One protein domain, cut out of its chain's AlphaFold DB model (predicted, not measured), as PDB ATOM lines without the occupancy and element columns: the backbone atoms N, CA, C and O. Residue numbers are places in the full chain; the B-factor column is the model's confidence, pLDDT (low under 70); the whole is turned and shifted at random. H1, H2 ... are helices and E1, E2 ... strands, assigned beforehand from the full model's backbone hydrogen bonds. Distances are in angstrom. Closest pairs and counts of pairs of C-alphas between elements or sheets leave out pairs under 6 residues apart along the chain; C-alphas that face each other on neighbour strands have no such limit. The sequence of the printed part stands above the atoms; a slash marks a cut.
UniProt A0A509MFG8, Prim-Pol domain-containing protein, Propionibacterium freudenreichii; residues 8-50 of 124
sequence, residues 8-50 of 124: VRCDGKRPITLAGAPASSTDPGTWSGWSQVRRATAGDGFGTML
ATOM      1  N   VAL A   8     -41.063  24.111 -29.721       98.75
ATOM      2  CA  VAL A   8     -41.098  23.058 -30.738       98.75
ATOM      3  C   VAL A   8     -40.226  21.882 -30.298       98.75
ATOM      4  O   VAL A   8     -39.384  22.006 -29.399       98.75
ATOM      5  N   ARG A   9     -40.419  20.729 -30.939       98.56
ATOM      6  CA  ARG A   9     -39.408  19.669 -30.935       98.56
ATOM      7  C   ARG A   9     -38.302  20.051 -31.923       98.56
ATOM      8  O   ARG A   9     -38.456  20.981 -32.717       98.56
ATOM      9  N   CYS A  10     -37.180  19.354 -31.892       97.62
ATOM     10  CA  CYS A  10     -36.164  19.490 -32.929       97.62
ATOM     11  C   CYS A  10     -35.543  18.143 -33.287       97.62
ATOM     12  O   CYS A  10     -35.618  17.201 -32.504       97.62
ATOM     13  N   ASP A  11     -34.983  18.075 -34.490       97.81
ATOM     14  CA  ASP A  11     -34.161  16.976 -34.993       97.81
ATOM     15  C   ASP A  11     -32.815  17.570 -35.434       97.81
ATOM     16  O   ASP A  11     -32.727  18.314 -36.424       97.81
ATOM     17  N   GLY A  12     -31.786  17.358 -34.613       95.69
ATOM     18  CA  GLY A  12     -30.542  18.110 -34.685       95.69
ATOM     19  C   GLY A  12     -30.793  19.619 -34.570       95.69
ATOM     20  O   GLY A  12     -31.454  20.111 -33.654       95.69
ATOM     21  N   LYS A  13     -30.276  20.404 -35.516       93.19
ATOM     22  CA  LYS A  13     -30.447  21.871 -35.522       93.19
ATOM     23  C   LYS A  13     -31.735  22.346 -36.216       93.19
ATOM     24  O   LYS A  13     -31.858  23.532 -36.507       93.19
ATOM     25  N   ARG A  14     -32.685  21.448 -36.508       97.56
ATOM     26  CA  ARG A  14     -33.905  21.767 -37.270       97.56
ATOM     27  C   ARG A  14     -35.148  21.749 -36.376       97.56
ATOM     28  O   ARG A  14     -35.362  20.746 -35.696       97.56
ATOM     29  N   PRO A  15     -35.986  22.799 -36.388       98.50
ATOM     30  CA  PRO A  15     -37.251  22.795 -35.665       98.50
ATOM     31  C   PRO A  15     -38.282  21.890 -36.350       98.50
ATOM     32  O   PRO A  15     -38.452  21.929 -37.569       98.50
ATOM     33  N   ILE A  16     -39.006  21.109 -35.551       98.81
ATOM     34  CA  ILE A  16     -40.093  20.243 -36.015       98.81
ATOM     35  C   ILE A  16     -41.318  20.372 -35.100       98.81
ATOM     36  O   ILE A  16     -41.222  20.616 -33.895       98.81
ATOM     37  N   THR A  17     -42.494  20.183 -35.682       98.62
ATOM     38  CA  THR A  17     -43.773  20.090 -34.973       98.62
ATOM     39  C   THR A  17     -43.814  18.852 -34.068       98.62
ATOM     40  O   THR A  17     -42.962  17.966 -34.142       98.62
ATOM     41  N   LEU A  18     -44.858  18.732 -33.241       98.44
ATOM     42  CA  LEU A  18     -45.066  17.562 -32.374       98.44
ATOM     43  C   LEU A  18     -45.157  16.236 -33.153       98.44
ATOM     44  O   LEU A  18     -44.841  15.185 -32.600       98.44
ATOM     45  N   ALA A  19     -45.578  16.298 -34.421       97.56
ATOM     46  CA  ALA A  19     -45.696  15.156 -35.326       97.56
ATOM     47  C   ALA A  19     -44.437  14.920 -36.185       97.56
ATOM     48  O   ALA A  19     -44.416  14.003 -36.999       97.56
ATOM     49  N   GLY A  20     -43.393  15.742 -36.034       97.88
ATOM     50  CA  GLY A  20     -42.127  15.598 -36.756       97.88
ATOM     51  C   GLY A  20     -42.054  16.282 -38.124       97.88
ATOM     52  O   GLY A  20     -41.000  16.253 -38.753       97.88
ATOM     53  N   ALA A  21     -43.120  16.945 -38.582       98.38
ATOM     54  CA  ALA A  21     -43.057  17.801 -39.771       98.38
ATOM     55  C   ALA A  21     -42.226  19.073 -39.492       98.38
ATOM     56  O   ALA A  21     -42.203  19.504 -38.337       98.38
ATOM     57  N   PRO A  22     -41.594  19.711 -40.495       98.56
ATOM     58  CA  PRO A  22     -40.866  20.967 -40.302       98.56
ATOM     59  C   PRO A  22     -41.729  22.048 -39.640       98.56
ATOM     60  O   PRO A  22     -42.887  22.230 -40.014       98.56
ATOM     61  N   ALA A  23     -41.165  22.770 -38.672       98.50
ATOM     62  CA  ALA A  23     -41.807  23.939 -38.073       98.50
ATOM     63  C   ALA A  23     -41.170  25.231 -38.603       98.50
ATOM     64  O   ALA A  23     -39.957  25.311 -38.799       98.50
ATOM     65  N   SER A  24     -41.992  26.247 -38.844       97.94
ATOM     66  CA  SER A  24     -41.554  27.536 -39.385       97.94
ATOM     67  C   SER A  24     -41.081  28.450 -38.262       97.94
ATOM     68  O   SER A  24     -41.690  28.467 -37.201       97.94
ATOM     69  N   SER A  25     -40.047  29.264 -38.476       95.69
ATOM     70  CA  SER A  25     -39.620  30.259 -37.480       95.69
ATOM     71  C   SER A  25     -40.477  31.528 -37.454       95.69
ATOM     72  O   SER A  25     -40.246  32.393 -36.612       95.69
ATOM     73  N   THR A  26     -41.461  31.647 -38.349       96.44
ATOM     74  CA  THR A  26     -42.329  32.829 -38.489       96.44
ATOM     75  C   THR A  26     -43.824  32.509 -38.513       96.44
ATOM     76  O   THR A  26     -44.625  33.432 -38.601       96.44
ATOM     77  N   ASP A  27     -44.213  31.234 -38.426       97.50
ATOM     78  CA  ASP A  27     -45.621  30.822 -38.340       97.50
ATOM     79  C   ASP A  27     -45.920  30.189 -36.967       97.50
ATOM     80  O   ASP A  27     -45.594  29.011 -36.750       97.50
ATOM     81  N   PRO A  28     -46.570  30.943 -36.055       97.25
ATOM     82  CA  PRO A  28     -46.974  30.459 -34.738       97.25
ATOM     83  C   PRO A  28     -47.875  29.222 -34.762       97.25
ATOM     84  O   PRO A  28     -47.889  28.466 -33.790       97.25
ATOM     85  N   GLY A  29     -48.591  28.969 -35.866       97.88
ATOM     86  CA  GLY A  29     -49.426  27.779 -36.039       97.88
ATOM     87  C   GLY A  29     -48.635  26.468 -36.022       97.88
ATOM     88  O   GLY A  29     -49.202  25.401 -35.792       97.88
ATOM     89  N   THR A  30     -47.313  26.540 -36.209       98.25
ATOM     90  CA  THR A  30     -46.407  25.385 -36.153       98.25
ATOM     91  C   THR A  30     -45.781  25.159 -34.772       98.25
ATOM     92  O   THR A  30     -45.030  24.198 -34.585       98.25
ATOM     93  N   TRP A  31     -46.064  26.028 -33.794       98.44
ATOM     94  CA  TRP A  31     -45.476  25.989 -32.450       98.44
ATOM     95  C   TRP A  31     -46.449  25.394 -31.434       98.44
ATOM     96  O   TRP A  31     -47.601  25.073 -31.721       98.44
ATOM     97  N   SER A  32     -45.979  25.173 -30.212       98.50
ATOM     98  CA  SER A  32     -46.768  24.566 -29.144       98.50
ATOM     99  C   SER A  32     -46.324  25.052 -27.766       98.50
ATOM    100  O   SER A  32     -45.304  25.730 -27.605       98.50
ATOM    101  N   GLY A  33     -47.103  24.711 -26.740       98.31
ATOM    102  CA  GLY A  33     -46.714  24.946 -25.353       98.31
ATOM    103  C   GLY A  33     -45.684  23.925 -24.864       98.31
ATOM    104  O   GLY A  33     -45.660  22.772 -25.306       98.31
ATOM    105  N   TRP A  34     -44.880  24.315 -23.869       97.75
ATOM    106  CA  TRP A  34     -43.851  23.451 -23.269       97.75
ATOM    107  C   TRP A  34     -44.386  22.081 -22.824       97.75
ATOM    108  O   TRP A  34     -43.735  21.058 -23.023       97.75
ATOM    109  N   SER A  35     -45.588  22.031 -22.238       97.75
ATOM    110  CA  SER A  35     -46.153  20.777 -21.726       97.75
ATOM    111  C   SER A  35     -46.446  19.760 -22.837       97.75
ATOM    112  O   SER A  35     -46.248  18.566 -22.624       97.75
ATOM    113  N   GLN A  36     -46.882  20.223 -24.013       98.19
ATOM    114  CA  GLN A  36     -47.146  19.382 -25.182       98.19
ATOM    115  C   GLN A  36     -45.835  18.904 -25.799       98.19
ATOM    116  O   GLN A  36     -45.651  17.707 -26.000       98.19
ATOM    117  N   VAL A  37     -44.898  19.831 -26.005       97.81
ATOM    118  CA  VAL A  37     -43.563  19.551 -26.548       97.81
ATOM    119  C   VAL A  37     -42.813  18.537 -25.686       97.81
ATOM    120  O   VAL A  37     -42.243  17.596 -26.220       97.81
ATOM    121  N   ARG A  38     -42.874  18.649 -24.354       97.25
ATOM    122  CA  ARG A  38     -42.226  17.696 -23.437       97.25
ATOM    123  C   ARG A  38     -42.799  16.274 -23.517       97.25
ATOM    124  O   ARG A  38     -42.088  15.331 -23.194       97.25
ATOM    125  N   ARG A  39     -44.075  16.115 -23.884       97.88
ATOM    126  CA  ARG A  39     -44.728  14.797 -24.015       97.88
ATOM    127  C   ARG A  39     -44.572  14.183 -25.407       97.88
ATOM    128  O   ARG A  39     -44.771  12.983 -25.549       97.88
ATOM    129  N   ALA A  40     -44.269  14.991 -26.421       97.62
ATOM    130  CA  ALA A  40     -44.067  14.512 -27.780       97.62
ATOM    131  C   ALA A  40     -42.726  13.778 -27.921       97.62
ATOM    132  O   ALA A  40     -41.739  14.128 -27.277       97.62
ATOM    133  N   THR A  41     -42.695  12.775 -28.797       97.88
ATOM    134  CA  THR A  41     -41.539  11.887 -28.992       97.88
ATOM    135  C   THR A  41     -40.772  12.147 -30.288       97.88
ATOM    136  O   THR A  41     -39.690  11.598 -30.461       97.88
ATOM    137  N   ALA A  42     -41.289  12.983 -31.194       98.25
ATOM    138  CA  ALA A  42     -40.631  13.288 -32.465       98.25
ATOM    139  C   ALA A  42     -39.278  13.992 -32.261       98.25
ATOM    140  O   ALA A  42     -39.175  14.896 -31.434       98.25
ATOM    141  N   GLY A  43     -38.259  13.626 -33.039       97.94
ATOM    142  CA  GLY A  43     -36.925  14.237 -32.979       97.94
ATOM    143  C   GLY A  43     -36.151  13.959 -31.687       97.94
ATOM    144  O   GLY A  43     -36.545  13.136 -30.863       97.94
ATOM    145  N   ASP A  44     -35.047  14.673 -31.500       97.62
ATOM    146  CA  ASP A  44     -34.004  14.402 -30.506       97.62
ATOM    147  C   ASP A  44     -33.851  15.507 -29.443       97.62
ATOM    148  O   ASP A  44     -32.949  15.452 -28.606       97.62
ATOM    149  N   GLY A  45     -34.713  16.525 -29.455       97.50
ATOM    150  CA  GLY A  45     -34.585  17.635 -28.520       97.50
ATOM    151  C   GLY A  45     -35.732  18.632 -28.541       97.50
ATOM    152  O   GLY A  45     -36.830  18.379 -29.048       97.50
ATOM    153  N   PHE A  46     -35.454  19.786 -27.947       97.75
ATOM    154  CA  PHE A  46     -36.383  20.894 -27.819       97.75
ATOM    155  C   PHE A  46     -35.766  22.169 -28.380       97.75
ATOM    156  O   PHE A  46     -34.547  22.324 -28.465       97.75
ATOM    157  N   GLY A  47     -36.618  23.130 -28.694       98.06
ATOM    158  CA  GLY A  47     -36.177  24.504 -28.822       98.06
ATOM    159  C   GLY A  47     -37.338  25.473 -28.785       98.06
ATOM    160  O   GLY A  47     -38.501  25.078 -28.666       98.06
ATOM    161  N   THR A  48     -36.998  26.748 -28.853       98.44
ATOM    162  CA  THR A  48     -37.956  27.846 -28.784       98.44
ATOM    163  C   THR A  48     -37.777  28.766 -29.980       98.44
ATOM    164  O   THR A  48     -36.664  28.941 -30.477       98.44
ATOM    165  N   MET A  49     -38.871  29.381 -30.414       98.19
ATOM    166  CA  MET A  49     -38.825  30.528 -31.313       98.19
ATOM    167  C   MET A  49     -38.661  31.814 -30.505       98.19
ATOM    168  O   MET A  49     -39.247  31.968 -29.425       98.19
ATOM    169  N   LEU A  50     -37.823  32.707 -31.023       98.19
ATOM    170  CA  LEU A  50     -37.614  34.055 -30.497       98.19
ATOM    171  C   LEU A  50     -38.686  35.018 -31.019       98.19
ATOM    172  O   LEU A  50     -39.256  34.790 -32.088       98.19
TER     173      LEU A  50
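Overview. This is residues 8 to 50 of the 124 residues of the protein "Prim-Pol domain-containing protein" of Propionibacterium freudenreichii (UniProt A0A509MFG8). A small sheet of three short strands has one short helix, H1, over one face, and a long loop, residues 17 to 33, makes the way from the edge strand E2 to that helix. E1 is the middle strand, with the hairpin partner E2 on one side and E3, the longest strand, on the other. The printed part has 43 residues, with three named strands and one named helix in the chain order E1, E2, H1, E3; the sheet's order is E2, E1, E3, antiparallel throughout. The class is mixed, helices and strands, though under half of the residues, 18 of 43, are in named elements. The whole is compact and rounded, with a radius of gyration of the C-alphas of 8.8 A and spans of 23 by 20 by 17 A.

Arrangement. E1, residues 8 to 11, is the inner strand, and E2, residues 14 to 16, is its antiparallel neighbour at 130 degrees. The two form a hairpin, with N 16 and O 9 at 2.9 A and N 11 and O 14 at 3.0 A, within hydrogen-bond range. H1, residues 34 to 39, is on the sheet at a height over the sheet of 9.2 A. It lies over E1 and runs along the strands, at 26 degrees to E1 on the local plane. The closest C-alphas of H1 and E1 are those of Val 37 and Val 8, 6.0 A apart. In H1, 1 of 2 O i to N i+4 pairs is within hydrogen-bond range, and 2 of 3 O i to N i+3 pairs are. E3, residues 45 to 49, is the other edge strand, antiparallel to E1 at 129 degrees, with N 8 and O 47 at 2.9 A and N 10 and O 45 at 3.0 A, within hydrogen-bond range. The closest C-alphas of H1 and E3 are those of Val 37 and Phe 46, 7.4 A apart. E2, H1 and E3 make a split strand-helix-strand unit, two strands of one sheet that follow each other among the strands with a helix between them in the chain and with E1 between them in the sheet; its crossover is right-handed.

Along the chain. E1 begins at C-alpha 8, (-41.098, 23.058, -30.738), and measures 10.2 A from first to last C-alpha. E2, residues 14 to 16, measures 6.5 A. H1, residues 34 to 39, measures 8.7 A and begins at C-alpha 34, (-43.851, 23.451, -23.269). E3, residues 45 to 49, measures 13.9 A and ends at C-alpha 49, (-38.825, 30.528, -31.313).

Size, cuts and confidence. The two C-alphas farthest apart are those of Thr 26 and Arg 39, at 23.2 A. The printed part has no cut. The link from E2 to H1, 17 residues, is long; those from E1 to E2 and from H1 to E3 are tight. The mean pLDDT of the printed part is 97.8, and no printed residue is under 70.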